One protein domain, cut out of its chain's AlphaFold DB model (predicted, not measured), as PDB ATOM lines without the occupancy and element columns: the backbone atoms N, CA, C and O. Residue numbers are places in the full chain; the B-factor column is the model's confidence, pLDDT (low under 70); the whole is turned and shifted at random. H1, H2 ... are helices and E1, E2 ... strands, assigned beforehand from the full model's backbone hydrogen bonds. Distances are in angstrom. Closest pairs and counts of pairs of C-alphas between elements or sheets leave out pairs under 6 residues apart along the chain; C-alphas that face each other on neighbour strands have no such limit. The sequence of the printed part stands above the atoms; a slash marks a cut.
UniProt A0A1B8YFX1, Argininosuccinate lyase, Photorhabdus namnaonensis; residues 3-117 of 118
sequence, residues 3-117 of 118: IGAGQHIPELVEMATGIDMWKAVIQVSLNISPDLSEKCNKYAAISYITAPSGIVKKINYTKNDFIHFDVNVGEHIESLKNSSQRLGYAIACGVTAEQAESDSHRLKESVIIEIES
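What this domain is: This is residues 3 to 117 of the 118 residues of the protein "Argininosuccinate lyase" of Photorhabdus namnaonensis (UniProt A0A1B8YFX1). Picture a small sheet of three strands, E1, E4 and E3, with helix H3 packed on one face and the shorter helix H1 over the other. H2 lies beyond H1 at one end of the long axis, and a separate two-stranded ribbon of E2 and E5 makes the opposite end, with a long loop paired briefly to E2. The printed part has 115 residues, with three named helices and five named strands in the order H1 H2 E1 E2 E3 E4 H3 E5. Both sheets, E1 - E4 - E3 and E2 - E5, are antiparallel, and the class is mixed, helices and strands. The whole is loose, with a radius of gyration of the C-alphas of 16.6 A, and elongated, spanning 53 by 32 by 25 A.

How they stand to each other: Start at the inner strand E4, residues 88 to 94. On one side of it is E1, residues 43 to 49, antiparallel at 158 degrees; look for N 45 and O 92, 3.0 A apart. On its other side E3, residues 67 to 69, forms a hairpin with E4, and N 68 and O 89 are 2.9 A apart. H3, residues 97 to 109, is on this sheet at a height of 6.1 A, over E1 and E4; the closest C-alphas of H3 and E4 are those of Ala 100 and Gly 94, 4.1 A apart. On the opposite face H1, residues 9 to 17, lies over E1 at a height of 8.1 A, completing three layers, helices on both faces of a sheet. H2, residues 21 to 29, is not on the sheet but touches H1, the closest C-alphas being those of Met 21 and Pro 10, 5.3 A apart. Their steep tilt is 69.5 degrees, only just short of about perpendicular. At the other end find E2, residues 54 to 60, and E5, residues 112 to 116, antiparallel at 152 degrees, with N 57 and O 114 2.8 A apart. In H1, H2 and H3 every O i to N i+4 pair is within hydrogen-bond range.

Where its parts are: Find C-alpha 9 at (22.385, 18.386, 19.176), where H1 begins; it runs 11.8 A, and H2 runs 12.2 A. E1 covers 20.1 A, E2 16.7 A, E3 7.0 A and E4 20.5 A. H3 starts at C-alpha 97, (30.822, 30.907, 15.854), and runs 18.5 A. E5 covers 13.3 A to C-alpha 116 at (7.300, 21.350, -10.002).

The domain as a whole: The C-alphas farthest apart, those of Asn 31 and Ser 117, are 53.3 A from each other. The printed part has no cut. The long links are H2 to E1, with 13 residues, and E3 to E4, with 18; in the latter, residues 76 to 77 pair with residues 54 to 55 of E2. The mean pLDDT of the printed part is 93.3, and residues 3 to 6 are under 70.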
ATOM      1  N   ILE A   3      25.401  26.574  17.967       51.44
ATOM      2  CA  ILE A   3      24.554  27.591  17.327       51.44
ATOM      3  C   ILE A   3      23.577  26.875  16.390       51.44
ATOM      4  O   ILE A   3      23.909  26.547  15.254       51.44
ATOM      5  N   GLY A   4      22.381  26.546  16.889       52.19
ATOM      6  CA  GLY A   4      21.377  25.830  16.094       52.19
ATOM      7  C   GLY A   4      20.239  25.200  16.903       52.19
ATOM      8  O   GLY A   4      20.428  24.744  18.027       52.19
ATOM      9  N   ALA A   5      19.037  25.196  16.326       50.88
ATOM     10  CA  ALA A   5      17.783  24.813  16.972       50.88
ATOM     11  C   ALA A   5      17.529  23.290  17.006       50.88
ATOM     12  O   ALA A   5      17.360  22.672  15.956       50.88
ATOM     13  N   GLY A   6      17.380  22.734  18.217       58.84
ATOM     14  CA  GLY A   6      16.518  21.598  18.606       58.84
ATOM     15  C   GLY A   6      16.793  20.180  18.076       58.84
ATOM     16  O   GLY A   6      16.452  19.226  18.769       58.84
ATOM     17  N   GLN A   7      17.382  20.008  16.892       74.62
ATOM     18  CA  GLN A   7      17.662  18.699  16.280       74.62
ATOM     19  C   GLN A   7      19.157  18.579  15.959       74.62
ATOM     20  O   GLN A   7      19.822  19.587  15.729       74.62
ATOM     21  N   HIS A   8      19.679  17.350  15.991       89.56
ATOM     22  CA  HIS A   8      21.102  17.015  15.813       89.56
ATOM     23  C   HIS A   8      22.066  17.589  16.865       89.56
ATOM     24  O   HIS A   8      23.255  17.777  16.619       89.56
ATOM     25  N   ILE A   9      21.559  17.889  18.066       91.25
ATOM     26  CA  ILE A   9      22.385  18.386  19.176       91.25
ATOM     27  C   ILE A   9      23.544  17.420  19.499       91.25
ATOM     28  O   ILE A   9      24.659  17.916  19.642       91.25
ATOM     29  N   PRO A  10      23.345  16.085  19.589       93.00
ATOM     30  CA  PRO A  10      24.443  15.143  19.819       93.00
ATOM     31  C   PRO A  10      25.570  15.261  18.787       93.00
ATOM     32  O   PRO A  10      26.733  15.361  19.168       93.00
ATOM     33  N   GLU A  11      25.225  15.331  17.502       92.50
ATOM     34  CA  GLU A  11      26.178  15.425  16.396       92.50
ATOM     35  C   GLU A  11      26.913  16.771  16.412       92.50
ATOM     36  O   GLU A  11      28.128  16.825  16.242       92.50
ATOM     37  N   LEU A  12      26.205  17.873  16.687       93.75
ATOM     38  CA  LEU A  12      26.831  19.191  16.807       93.75
ATOM     39  C   LEU A  12      27.773  19.274  18.017       93.75
ATOM     40  O   LEU A  12      28.814  19.928  17.930       93.75
ATOM     41  N   VAL A  13      27.433  18.620  19.134       94.00
ATOM     42  CA  VAL A  13      28.327  18.512  20.298       94.00
ATOM     43  C   VAL A  13      29.568  17.727  19.919       94.00
ATOM     44  O   VAL A  13      30.670  18.227  20.123       94.00
ATOM     45  N   GLU A  14      29.414  16.556  19.306       93.94
ATOM     46  CA  GLU A  14      30.549  15.737  18.885       93.94
ATOM     47  C   GLU A  14      31.470  16.498  17.925       93.94
ATOM     48  O   GLU A  14      32.687  16.509  18.095       93.94
ATOM     49  N   MET A  15      30.905  17.227  16.967       93.12
ATOM     50  CA  MET A  15      31.668  18.051  16.033       93.12
ATOM     51  C   MET A  15      32.403  19.221  16.711       93.12
ATOM     52  O   MET A  15      33.526  19.561  16.322       93.12
ATOM     53  N   ALA A  16      31.785  19.848  17.714       94.44
ATOM     54  CA  ALA A  16      32.337  21.010  18.407       94.44
ATOM     55  C   ALA A  16      33.361  20.650  19.497       94.44
ATOM     56  O   ALA A  16      34.313  21.407  19.695       94.44
ATOM     57  N   THR A  17      33.157  19.533  20.202       94.75
ATOM     58  CA  THR A  17      33.924  19.158  21.404       94.75
ATOM     59  C   THR A  17      34.624  17.802  21.305       94.75
ATOM     60  O   THR A  17      35.513  17.513  22.103       94.75
ATOM     61  N   GLY A  18      34.258  16.951  20.343       95.19
ATOM     62  CA  GLY A  18      34.761  15.577  20.206       95.19
ATOM     63  C   GLY A  18      34.158  14.592  21.216       95.19
ATOM     64  O   GLY A  18      34.659  13.469  21.374       95.19
ATOM     65  N   ILE A  19      33.115  15.015  21.932       95.88
ATOM     66  CA  ILE A  19      32.375  14.182  22.877       95.88
ATOM     67  C   ILE A  19      31.265  13.457  22.122       95.88
ATOM     68  O   ILE A  19      30.329  14.076  21.625       95.88
ATOM     69  N   ASP A  20      31.350  12.130  22.091       95.88
ATOM     70  CA  ASP A  20      30.289  11.270  21.576       95.88
ATOM     71  C   ASP A  20      29.166  11.187  22.621       95.88
ATOM     72  O   ASP A  20      29.236  10.445  23.610       95.88
ATOM     73  N   MET A  21      28.136  12.005  22.409       94.56
ATOM     74  CA  MET A  21      26.986  12.097  23.305       94.56
ATOM     75  C   MET A  21      26.152  10.814  23.316       94.56
ATOM     76  O   MET A  21      25.588  10.469  24.356       94.56
ATOM     77  N   TRP A  22      26.098  10.073  22.208       95.38
ATOM     78  CA  TRP A  22      25.365   8.810  22.143       95.38
ATOM     79  C   TRP A  22      26.033   7.750  23.014       95.38
ATOM     80  O   TRP A  22      25.379   7.126  23.856       95.38
ATOM     81  N   LYS A  23      27.355   7.609  22.897       96.88
ATOM     82  CA  LYS A  23      28.150   6.746  23.771       96.88
ATOM     83  C   LYS A  23      28.020   7.156  25.234       96.88
ATOM     84  O   LYS A  23      27.836   6.280  26.079       96.88
ATOM     85  N   ALA A  24      28.078   8.453  25.534       96.50
ATOM     86  CA  ALA A  24      27.938   8.940  26.902       96.50
ATOM     87  C   ALA A  24      26.577   8.554  27.511       96.50
ATOM     88  O   ALA A  24      26.525   8.045  28.630       96.50
ATOM     89  N   VAL A  25      25.481   8.718  26.761       96.69
ATOM     90  CA  VAL A  25      24.128   8.331  27.202       96.69
ATOM     91  C   VAL A  25      24.017   6.821  27.434       96.69
ATOM     92  O   VAL A  25      23.448   6.392  28.443       96.69
ATOM     93  N   ILE A  26      24.589   6.002  26.546       97.69
ATOM     94  CA  ILE A  26      24.626   4.542  26.719       97.69
ATOM     95  C   ILE A  26      25.398   4.171  27.991       97.69
ATOM     96  O   ILE A  26      24.920   3.363  28.784       97.69
ATOM     97  N   GLN A  27      26.562   4.783  28.227       98.19
ATOM     98  CA  GLN A  27      27.367   4.535  29.425       98.19
ATOM     99  C   GLN A  27      26.601   4.889  30.702       98.19
ATOM    100  O   GLN A  27      26.503   4.047  31.594       98.19
ATOM    101  N   VAL A  28      25.977   6.069  30.759       97.62
ATOM    102  CA  VAL A  28      25.152   6.483  31.906       97.62
ATOM    103  C   VAL A  28      24.017   5.492  32.156       97.62
ATOM    104  O   VAL A  28      23.780   5.105  33.298       97.62
ATOM    105  N   SER A  29      23.361   5.014  31.095       98.19
ATOM    106  CA  SER A  29      22.275   4.027  31.191       98.19
ATOM    107  C   SER A  29      22.736   2.682  31.766       98.19
ATOM    108  O   SER A  29      21.959   1.971  32.397       98.19
ATOM    109  N   LEU A  30      24.011   2.344  31.572       98.31
ATOM    110  CA  LEU A  30      24.671   1.160  32.125       98.31
ATOM    111  C   LEU A  30      25.341   1.425  33.483       98.31
ATOM    112  O   LEU A  30      26.094   0.582  33.967       98.31
ATOM    113  N   ASN A  31      25.088   2.586  34.096       97.69
ATOM    114  CA  ASN A  31      25.713   3.026  35.342       97.69
ATOM    115  C   ASN A  31      27.256   3.100  35.258       97.69
ATOM    116  O   ASN A  31      27.962   2.905  36.249       97.69
ATOM    117  N   ILE A  32      27.774   3.370  34.055       98.25
ATOM    118  CA  ILE A  32      29.185   3.621  33.750       98.25
ATOM    119  C   ILE A  32      29.378   5.135  33.641       98.25
ATOM    120  O   ILE A  32      28.655   5.803  32.903       98.25
ATOM    121  N   SER A  33      30.377   5.685  34.332       97.62
ATOM    122  CA  SER A  33      30.728   7.102  34.193       97.62
ATOM    123  C   SER A  33      31.274   7.387  32.788       97.62
ATOM    124  O   SER A  33      32.286   6.785  32.411       97.62
ATOM    125  N   PRO A  34      30.650   8.286  32.007       96.88
ATOM    126  CA  PRO A  34      31.163   8.657  30.699       96.88
ATOM    127  C   PRO A  34      32.359   9.605  30.816       96.88
ATOM    128  O   PRO A  34      32.469  10.383  31.765       96.88
ATOM    129  N   ASP A  35      33.231   9.571  29.813       93.81
ATOM    130  CA  ASP A  35      34.271  10.583  29.636       93.81
ATOM    131  C   ASP A  35      33.703  11.762  28.837       93.81
ATOM    132  O   ASP A  35      33.362  11.621  27.661       93.81
ATOM    133  N   LEU A  36      33.587  12.910  29.502       94.31
ATOM    134  CA  LEU A  36      33.089  14.166  28.937       94.31
ATOM    135  C   LEU A  36      34.203  15.212  28.793       94.31
ATOM    136  O   LEU A  36      33.922  16.406  28.717       94.31
ATOM    137  N   SER A  37      35.468  14.790  28.807       94.19
ATOM    138  CA  SER A  37      36.574  15.699  28.524       94.19
ATOM    139  C   SER A  37      36.508  16.192  27.074       94.19
ATOM    140  O   SER A  37      36.335  15.413  26.133       94.19
ATOM    141  N   GLU A  38      36.620  17.510  26.887       88.00
ATOM    142  CA  GLU A  38      36.660  18.106  25.551       88.00
ATOM    143  C   GLU A  38      37.948  17.686  24.829       88.00
ATOM    144  O   GLU A  38      39.056  17.845  25.344       88.00
ATOM    145  N   LYS A  39      37.800  17.155  23.614       91.31
ATOM    146  CA  LYS A  39      38.902  16.705  22.747       91.31
ATOM    147  C   LYS A  39      39.227  17.712  21.651       91.31
ATOM    148  O   LYS A  39      40.320  17.688  21.088       91.31
ATOM    149  N   CYS A  40      38.286  18.591  21.328       90.88
ATOM    150  CA  CYS A  40      38.496  19.732  20.452       90.88
ATOM    151  C   CYS A  40      37.741  20.953  20.989       90.88
ATOM    152  O   CYS A  40      36.829  20.826  21.795       90.88
ATOM    153  N   ASN A  41      38.153  22.141  20.551       92.00
ATOM    154  CA  ASN A  41      37.491  23.397  20.886       92.00
ATOM    155  C   ASN A  41      37.115  24.102  19.583       92.00
ATOM    156  O   ASN A  41      37.891  24.882  19.028       92.00
ATOM    157  N   LYS A  42      35.961  23.719  19.038       95.12
ATOM    158  CA  LYS A  42      35.407  24.249  17.794       95.12
ATOM    159  C   LYS A  42      33.982  24.751  18.011       95.12
ATOM    160  O   LYS A  42      33.366  24.605  19.071       95.12
ATOM    161  N   TYR A  43      33.450  25.344  16.957       95.62
ATOM    162  CA  TYR A  43      32.055  25.728  16.842       95.62
ATOM    163  C   TYR A  43      31.414  24.875  15.758       95.62
ATOM    164  O   TYR A  43      32.069  24.536  14.771       95.62
ATOM    165  N   ALA A  44      30.149  24.522  15.951       94.81
ATOM    166  CA  ALA A  44      29.357  23.795  14.972       94.81
ATOM    167  C   ALA A  44      28.013  24.503  14.791       94.81
ATOM    168  O   ALA A  44      27.422  24.983  15.766       94.81
ATOM    169  N   ALA A  45      27.554  24.570  13.544       95.19
ATOM    170  CA  ALA A  45      26.293  25.197  13.175       95.19
ATOM    171  C   ALA A  45      25.548  24.358  12.138       95.19
ATOM    172  O   ALA A  45      26.158  23.617  11.364       95.19
ATOM    173  N   ILE A  46      24.224  24.499  12.126       94.88
ATOM    174  CA  ILE A  46      23.308  23.794  11.229       94.88
ATOM    175  C   ILE A  46      22.384  24.789  10.524       94.88
ATOM    176  O   ILE A  46      21.826  25.692  11.146       94.88
ATOM    177  N   SER A  47      22.183  24.583   9.226       94.94
ATOM    178  CA  SER A  47      21.285  25.351   8.370       94.94
ATOM    179  C   SER A  47      20.283  24.413   7.701       94.94
ATOM    180  O   SER A  47      20.666  23.549   6.918       94.94
ATOM    181  N   TYR A  48      18.992  24.573   7.996       94.88
ATOM    182  CA  TYR A  48      17.949  23.713   7.428       94.88
ATOM    183  C   TYR A  48      17.617  24.087   5.984       94.88
ATOM    184  O   TYR A  48      17.548  25.267   5.630       94.88
ATOM    185  N   ILE A  49      17.381  23.063   5.168       95.50
ATOM    186  CA  ILE A  49      17.014  23.192   3.761       95.50
ATOM    187  C   ILE A  49      15.490  23.178   3.657       95.50
ATOM    188  O   ILE A  49      14.821  22.319   4.235       95.50
ATOM    189  N   THR A  50      14.929  24.142   2.933       95.06
ATOM    190  CA  THR A  50      13.484  24.293   2.732       95.06
ATOM    191  C   THR A  50      13.202  24.690   1.289       95.06
ATOM    192  O   THR A  50      14.061  25.261   0.618       95.06
ATOM    193  N   ALA A  51      12.001  24.386   0.801       94.25
ATOM    194  CA  ALA A  51      11.544  24.815  -0.515       94.25
ATOM    195  C   ALA A  51      10.027  25.083  -0.495       94.25
ATOM    196  O   ALA A  51       9.351  24.709   0.470       94.25
ATOM    197  N   PRO A  52       9.480  25.751  -1.526       94.44
ATOM    198  CA  PRO A  52       8.038  25.842  -1.729       94.44
ATOM    199  C   PRO A  52       7.395  24.463  -1.923       94.44
ATOM    200  O   PRO A  52       8.061  23.506  -2.313       94.44
ATOM    201  N   SER A  53       6.086  24.379  -1.694       95.94
ATOM    202  CA  SER A  53       5.312  23.162  -1.936       95.94
ATOM    203  C   SER A  53       5.306  22.744  -3.405       95.94
ATOM    204  O   SER A  53       5.206  23.596  -4.289       95.94
ATOM    205  N   GLY A  54       5.307  21.438  -3.649       96.75
ATOM    206  CA  GLY A  54       5.235  20.847  -4.983       96.75
ATOM    207  C   GLY A  54       5.902  19.477  -5.022       96.75
ATOM    208  O   GLY A  54       6.051  18.825  -3.989       96.75
ATOM    209  N   ILE A  55       6.314  19.041  -6.213       97.69
ATOM    210  CA  ILE A  55       7.006  17.760  -6.414       97.69
ATOM    211  C   ILE A  55       8.500  18.008  -6.627       97.69
ATOM    212  O   ILE A  55       8.881  18.784  -7.507       97.69
ATOM    213  N   VAL A  56       9.352  17.316  -5.867       97.44
ATOM    214  CA  VAL A  56      10.811  17.392  -6.027       97.44
ATOM    215  C   VAL A  56      11.209  16.777  -7.366       97.44
ATOM    216  O   VAL A  56      11.143  15.564  -7.547       97.44
ATOM    217  N   LYS A  57      11.653  17.593  -8.322       97.62
ATOM    218  CA  LYS A  57      12.111  17.119  -9.638       97.62
ATOM    219  C   LYS A  57      13.576  16.760  -9.656       97.62
ATOM    220  O   LYS A  57      13.972  15.808 -10.325       97.62
ATOM    221  N   LYS A  58      14.384  17.540  -8.947       97.06
ATOM    222  CA  LYS A  58      15.829  17.372  -8.948       97.06
ATOM    223  C   LYS A  58      16.442  18.007  -7.714       97.06
ATOM    224  O   LYS A  58      15.992  19.059  -7.268       97.06
ATOM    225  N   ILE A  59      17.499  17.381  -7.211       96.38
ATOM    226  CA  ILE A  59      18.343  17.915  -6.146       96.38
ATOM    227  C   ILE A  59      19.771  17.935  -6.695       96.38
ATOM    228  O   ILE A  59      20.362  16.881  -6.930       96.38
ATOM    229  N   ASN A  60      20.313  19.124  -6.948       95.50
ATOM    230  CA  ASN A  60      21.680  19.314  -7.427       95.50
ATOM    231  C   ASN A  60      22.544  19.865  -6.291       95.50
ATOM    232  O   ASN A  60      22.245  20.920  -5.737       95.50
ATOM    233  N   TYR A  61      23.624  19.163  -5.962       94.94
ATOM    234  CA  TYR A  61      24.591  19.579  -4.950       94.94
ATOM    235  C   TYR A  61      25.913  18.830  -5.147       94.94
ATOM    236  O   TYR A  61      25.957  17.758  -5.758       94.94
ATOM    237  N   THR A  62      26.998  19.373  -4.598       93.50
ATOM    238  CA  THR A  62      28.267  18.645  -4.499       93.50
ATOM    239  C   THR A  62      28.179  17.673  -3.335       93.50
ATOM    240  O   THR A  62      28.120  18.102  -2.183       93.50
ATOM    241  N   LYS A  63      28.187  16.367  -3.622       89.31
ATOM    242  CA  LYS A  63      28.104  15.331  -2.588       89.31
ATOM    243  C   LYS A  63      29.243  15.472  -1.575       89.31
ATOM    244  O   LYS A  63      30.411  15.494  -1.954       89.31
ATOM    245  N   ASN A  64      28.882  15.567  -0.300       91.00
ATOM    246  CA  ASN A  64      29.786  15.648   0.841       91.00
ATOM    247  C   ASN A  64      29.049  15.173   2.108       91.00
ATOM    248  O   ASN A  64      27.831  15.008   2.075       91.00
ATOM    249  N   ASP A  65      29.774  14.985   3.210       89.69
ATOM    250  CA  ASP A  65      29.209  14.483   4.476       89.69
ATOM    251  C   ASP A  65      28.488  15.564   5.302       89.69
ATOM    252  O   ASP A  65      27.921  15.288   6.355       89.69
ATOM    253  N   PHE A  66      28.508  16.809   4.833       93.56
ATOM    254  CA  PHE A  66      27.970  17.973   5.526       93.56
ATOM    255  C   PHE A  66      26.556  18.342   5.080       93.56
ATOM    256  O   PHE A  66      25.963  19.237   5.675       93.56
ATOM    257  N   ILE A  67      26.013  17.691   4.049       95.81
ATOM    258  CA  ILE A  67      24.666  17.934   3.526       95.81
ATOM    259  C   ILE A  67      23.864  16.636   3.599       95.81
ATOM    260  O   ILE A  67      24.283  15.606   3.070       95.81
ATOM    261  N   HIS A  68      22.689  16.707   4.213       94.88
ATOM    262  CA  HIS A  68      21.750  15.600   4.330       94.88
ATOM    263  C   HIS A  68      20.382  15.994   3.772       94.88
ATOM    264  O   HIS A  68      19.972  17.148   3.912       94.88
ATOM    265  N   PHE A  69      19.676  15.032   3.175       95.25
ATOM    266  CA  PHE A  69      18.303  15.187   2.700       95.25
ATOM    267  C   PHE A  69      17.418  14.092   3.285       95.25
ATOM    268  O   PHE A  69      17.763  12.917   3.194       95.25
ATOM    269  N   ASP A  70      16.262  14.500   3.801       93.81
ATOM    270  CA  ASP A  70      15.207  13.612   4.307       93.81
ATOM    271  C   ASP A  70      14.155  13.290   3.229       93.81
ATOM    272  O   ASP A  70      13.197  12.565   3.487       93.81
ATOM    273  N   VAL A  71      14.320  13.853   2.026       94.81
ATOM    274  CA  VAL A  71      13.386  13.738   0.899       94.81
ATOM    275  C   VAL A  71      14.065  13.186  -0.345       94.81
ATOM    276  O   VAL A  71      15.261  13.393  -0.572       94.81
ATOM    277  N   ASN A  72      13.275  12.541  -1.201       96.00
ATOM    278  CA  ASN A  72      13.730  11.992  -2.477       96.00
ATOM    279  C   ASN A  72      13.099  12.699  -3.684       96.00
ATOM    280  O   ASN A  72      12.032  13.310  -3.612       96.00
ATOM    281  N   VAL A  73      13.752  12.579  -4.844       96.88
ATOM    282  CA  VAL A  73      13.167  12.996  -6.126       96.88
ATOM    283  C   VAL A  73      11.879  12.209  -6.385       96.88
ATOM    284  O   VAL A  73      11.859  10.986  -6.275       96.88
ATOM    285  N   GLY A  74      10.816  12.919  -6.759       96.88
ATOM    286  CA  GLY A  74       9.469  12.389  -6.968       96.88
ATOM    287  C   GLY A  74       8.542  12.540  -5.761       96.88
ATOM    288  O   GLY A  74       7.340  12.332  -5.909       96.88
ATOM    289  N   GLU A  75       9.057  12.926  -4.592       96.62
ATOM    290  CA  GLU A  75       8.228  13.144  -3.408       96.62
ATOM    291  C   GLU A  75       7.492  14.486  -3.449       96.62
ATOM    292  O   GLU A  75       7.978  15.484  -3.992       96.62
ATOM    293  N   HIS A  76       6.302  14.495  -2.848       96.19
ATOM    294  CA  HIS A  76       5.520  15.699  -2.615       96.19
ATOM    295  C   HIS A  76       5.964  16.362  -1.311       96.19
ATOM    296  O   HIS A  76       5.957  15.726  -0.257       96.19
ATOM    297  N   ILE A  77       6.268  17.653  -1.368       95.75
ATOM    298  CA  ILE A  77       6.703  18.446  -0.217       95.75
ATOM    299  C   ILE A  77       5.756  19.622   0.027       95.75
ATOM    300  O   ILE A  77       5.109  20.129  -0.891       95.75
ATOM    301  N   GLU A  78       5.683  20.084   1.273       94.88
ATOM    302  CA  GLU A  78       4.966  21.308   1.633       94.88
ATOM    303  C   GLU A  78       5.937  22.446   1.954       94.88
ATOM    304  O   GLU A  78       7.030  22.220   2.469       94.88
ATOM    305  N   SER A  79       5.491  23.686   1.740       93.50
ATOM    306  CA  SER A  79       6.186  24.869   2.246       93.50
ATOM    307  C   SER A  79       6.341  24.809   3.769       93.50
ATOM    308  O   SER A  79       5.441  24.350   4.479       93.50
ATOM    309  N   LEU A  80       7.454  25.345   4.275       94.44
ATOM    310  CA  LEU A  80       7.779  25.341   5.700       94.44
ATOM    311  C   LEU A  80       6.687  26.014   6.557       94.44
ATOM    312  O   LEU A  80       6.462  27.220   6.460       94.44
ATOM    313  N   LYS A  81       6.078  25.243   7.463       93.88
ATOM    314  CA  LYS A  81       5.202  25.708   8.557       93.88
ATOM    315  C   LYS A  81       5.695  25.217   9.925       93.88
ATOM    316  O   LYS A  81       5.452  25.864  10.937       93.88
ATOM    317  N   ASN A  82       6.379  24.076   9.965       91.12
ATOM    318  CA  ASN A  82       6.954  23.443  11.146       91.12
ATOM    319  C   ASN A  82       8.192  22.597  10.762       91.12
ATOM    320  O   ASN A  82       8.597  22.545   9.602       91.12
ATOM    321  N   SER A  83       8.823  21.945  11.743       88.25
ATOM    322  CA  SER A  83      10.075  21.209  11.531       88.25
ATOM    323  C   SER A  83       9.958  19.958  10.658       88.25
ATOM    324  O   SER A  83      10.973  19.558  10.102       88.25
ATOM    325  N   SER A  84       8.778  19.345  10.507       88.31
ATOM    326  CA  SER A  84       8.620  18.145   9.668       88.31
ATOM    327  C   SER A  84       8.609  18.450   8.169       88.31
ATOM    328  O   SER A  84       8.593  17.529   7.366       88.31
ATOM    329  N   GLN A  85       8.570  19.730   7.785       93.19
ATOM    330  CA  GLN A  85       8.575  20.186   6.387       93.19
ATOM    331  C   GLN A  85       9.955  20.698   5.952       93.19
ATOM    332  O   GLN A  85      10.104  21.332   4.909       93.19
ATOM    333  N   ARG A  86      10.979  20.467   6.776       94.25
ATOM    334  CA  ARG A  86      12.373  20.632   6.368       94.25
ATOM    335  C   ARG A  86      12.715  19.491   5.419       94.25
ATOM    336  O   ARG A  86      12.254  18.374   5.604       94.25
ATOM    337  N   LEU A  87      13.523  19.789   4.414       95.50
ATOM    338  CA  LEU A  87      13.922  18.823   3.389       95.50
ATOM    339  C   LEU A  87      15.248  18.135   3.726       95.50
ATOM    340  O   LEU A  87      15.710  17.273   2.984       95.50
ATOM    341  N   GLY A  88      15.887  18.576   4.805       94.62
ATOM    342  CA  GLY A  88      17.229  18.199   5.196       94.62
ATOM    343  C   GLY A  88      17.968  19.375   5.819       94.62
ATOM    344  O   GLY A  88      17.368  20.368   6.258       94.62
ATOM    345  N   TYR A  89      19.292  19.282   5.842       95.25
ATOM    346  CA  TYR A  89      20.148  20.264   6.491       95.25
ATOM    347  C   TYR A  89      21.570  20.267   5.928       95.25
ATOM    348  O   TYR A  89      22.036  19.296   5.338       95.25
ATOM    349  N   ALA A  90      22.274  21.369   6.173       95.81
ATOM    350  CA  ALA A  90      23.715  21.483   6.031       95.81
ATOM    351  C   ALA A  90      24.353  21.774   7.397       95.81
ATOM    352  O   ALA A  90      23.886  22.664   8.107       95.81
ATOM    353  N   ILE A  91      25.414  21.058   7.768       95.50
ATOM    354  CA  ILE A  91      26.168  21.265   9.016       95.50
ATOM    355  C   ILE A  91      27.592  21.707   8.684       95.50
ATOM    356  O   ILE A  91      28.191  21.209   7.742       95.50
ATOM    357  N   ALA A  92      28.169  22.615   9.466       95.12
ATOM    358  CA  ALA A  92      29.574  22.989   9.325       95.12
ATOM    359  C   ALA A  92      30.262  23.186  10.677       95.12
ATOM    360  O   ALA A  92      29.615  23.448  11.693       95.12
ATOM    361  N   CYS A  93      31.596  23.100  10.660       94.56
ATOM    362  CA  CYS A  93      32.463  23.463  11.776       94.56
ATOM    363  C   CYS A  93      33.290  24.706  11.460       94.56
ATOM    364  O   CYS A  93      33.788  24.848  10.347       94.56
ATOM    365  N   GLY A  94      33.543  25.524  12.478       94.44
ATOM    366  CA  GLY A  94      34.416  26.692  12.398       94.44
ATOM    367  C   GLY A  94      35.314  26.826  13.623       94.44
ATOM    368  O   GLY A  94      35.061  26.226  14.673       94.44
ATOM    369  N   VAL A  95      36.375  27.627  13.493       95.75
ATOM    370  CA  VAL A  95      37.185  28.060  14.647       95.75
ATOM    371  C   VAL A  95      36.512  29.193  15.422       95.75
ATOM    372  O   VAL A  95      36.845  29.416  16.582       95.75
ATOM    373  N   THR A  96      35.529  29.864  14.813       96.38
ATOM    374  CA  THR A  96      34.611  30.792  15.482       96.38
ATOM    375  C   THR A  96      33.157  30.426  15.195       96.38
ATOM    376  O   THR A  96      32.851  29.679  14.260       96.38
ATOM    377  N   ALA A  97      32.266  30.981  16.013       94.25
ATOM    378  CA  ALA A  97      30.822  30.907  15.854       94.25
ATOM    379  C   ALA A  97      30.367  31.373  14.462       94.25
ATOM    380  O   ALA A  97      29.683  30.647  13.745       94.25
ATOM    381  N   GLU A  98      30.817  32.562  14.070       96.56
ATOM    382  CA  GLU A  98      30.438  33.245  12.834       96.56
ATOM    383  C   GLU A  98      30.915  32.468  11.608       96.56
ATOM    384  O   GLU A  98      30.213  32.391  10.601       96.56
ATOM    385  N   GLN A  99      32.102  31.859  11.696       97.19
ATOM    386  CA  GLN A  99      32.613  31.018  10.624       97.19
ATOM    387  C   GLN A  99      31.745  29.770  10.439       97.19
ATOM    388  O   GLN A  99      31.354  29.477   9.313       97.19
ATOM    389  N   ALA A 100      31.423  29.054  11.523       96.31
ATOM    390  CA  ALA A 100      30.597  27.851  11.447       96.31
ATOM    391  C   ALA A 100      29.213  28.164  10.855       96.31
ATOM    392  O   ALA A 100      28.734  27.451   9.971       96.31
ATOM    393  N   GLU A 101      28.591  29.253  11.310       96.12
ATOM    394  CA  GLU A 101      27.298  29.709  10.806       96.12
ATOM    395  C   GLU A 101      27.367  30.044   9.310       96.12
ATOM    396  O   GLU A 101      26.607  29.475   8.522       96.12
ATOM    397  N   SER A 102      28.327  30.883   8.910       97.12
ATOM    398  CA  SER A 102      28.541  31.292   7.518       97.12
ATOM    399  C   SER A 102      28.804  30.101   6.593       97.12
ATOM    400  O   SER A 102      28.187  29.982   5.531       97.12
ATOM    401  N   ASP A 103      29.658  29.164   7.010       96.69
ATOM    402  CA  ASP A 103      29.976  27.981   6.214       96.69
ATOM    403  C   ASP A 103      28.763  27.044   6.079       96.69
ATOM    404  O   ASP A 103      28.494  26.562   4.975       96.69
ATOM    405  N   SER A 104      27.978  26.838   7.147       96.62
ATOM    406  CA  SER A 104      26.742  26.036   7.080       96.62
ATOM    407  C   SER A 104      25.713  26.669   6.137       96.62
ATOM    408  O   SER A 104      25.055  25.974   5.359       96.62
ATOM    409  N   HIS A 105      25.621  28.001   6.152       96.44
ATOM    410  CA  HIS A 105      24.717  28.750   5.294       96.44
ATOM    411  C   HIS A 105      25.131  28.639   3.828       96.44
ATOM    412  O   HIS A 105      24.295  28.327   2.980       96.44
ATOM    413  N   ARG A 106      26.426  28.814   3.537       96.69
ATOM    414  CA  ARG A 106      26.983  28.693   2.185       96.69
ATOM    415  C   ARG A 106      26.781  27.290   1.616       96.69
ATOM    416  O   ARG A 106      26.459  27.145   0.439       96.69
ATOM    417  N   LEU A 107      26.947  26.250   2.437       96.62
ATOM    418  CA  LEU A 107      26.659  24.873   2.029       96.62
ATOM    419  C   LEU A 107      25.183  24.699   1.665       96.62
ATOM    420  O   LEU A 107      24.891  24.181   0.588       96.62
ATOM    421  N   LYS A 108      24.264  25.190   2.504       96.12
ATOM    422  CA  LYS A 108      22.824  25.181   2.211       96.12
ATOM    423  C   LYS A 108      22.504  25.935   0.912       96.12
ATOM    424  O   LYS A 108      21.724  25.439   0.113       96.12
ATOM    425  N   GLU A 109      23.109  27.096   0.667       95.88
ATOM    426  CA  GLU A 109      22.894  27.873  -0.569       95.88
ATOM    427  C   GLU A 109      23.471  27.215  -1.828       95.88
ATOM    428  O   GLU A 109      22.987  27.461  -2.929       95.88
ATOM    429  N   SER A 110      24.484  26.355  -1.685       95.94
ATOM    430  CA  SER A 110      25.033  25.590  -2.812       95.94
ATOM    431  C   SER A 110      24.108  24.470  -3.304       95.94
ATOM    432  O   SER A 110      24.343  23.893  -4.367       95.94
ATOM    433  N   VAL A 111      23.060  24.155  -2.537       96.25
ATOM    434  CA  VAL A 111      22.033  23.184  -2.906       96.25
ATOM    435  C   VAL A 111      20.984  23.858  -3.783       96.25
ATOM    436  O   VAL A 111      20.357  24.837  -3.386       96.25
ATOM    437  N   ILE A 112      20.723  23.270  -4.948       95.62
ATOM    438  CA  ILE A 112      19.666  23.710  -5.858       95.62
ATOM    439  C   ILE A 112      18.608  22.614  -5.937       95.62
ATOM    440  O   ILE A 112      18.887  21.509  -6.407       95.62
ATOM    441  N   ILE A 113      17.390  22.934  -5.500       95.06
ATOM    442  CA  ILE A 113      16.235  22.036  -5.577       95.06
ATOM    443  C   ILE A 113      15.255  22.582  -6.608       95.06
ATOM    444  O   ILE A 113      14.793  23.718  -6.506       95.06
ATOM    445  N   GLU A 114      14.930  21.757  -7.594       96.44
ATOM    446  CA  GLU A 114      13.924  22.061  -8.605       96.44
ATOM    447  C   GLU A 114      12.584  21.470  -8.164       96.44
ATOM    448  O   GLU A 114      12.480  20.258  -7.949       96.44
ATOM    449  N   ILE A 115      11.567  22.325  -8.031       96.31
ATOM    450  CA  ILE A 115      10.212  21.950  -7.624       96.31
ATOM    451  C   ILE A 115       9.252  22.191  -8.785       96.31
ATOM    452  O   ILE A 115       9.230  23.277  -9.365       96.31
ATOM    453  N   GLU A 116       8.448  21.185  -9.112       95.56
ATOM    454  CA  GLU A 116       7.300  21.350 -10.002       95.56
ATOM    455  C   GLU A 116       6.076  21.749  -9.185       95.56
ATOM    456  O   GLU A 116       5.648  21.016  -8.287       95.56
ATOM    457  N   SER A 117       5.537  22.923  -9.504       84.25
ATOM    458  CA  SER A 117       4.274  23.407  -8.957       84.25
ATOM    459  C   SER A 117       3.112  22.546  -9.445       84.25
ATOM    460  O   SER A 117       3.097  22.112 -10.597       84.25
TER     461      SER A 117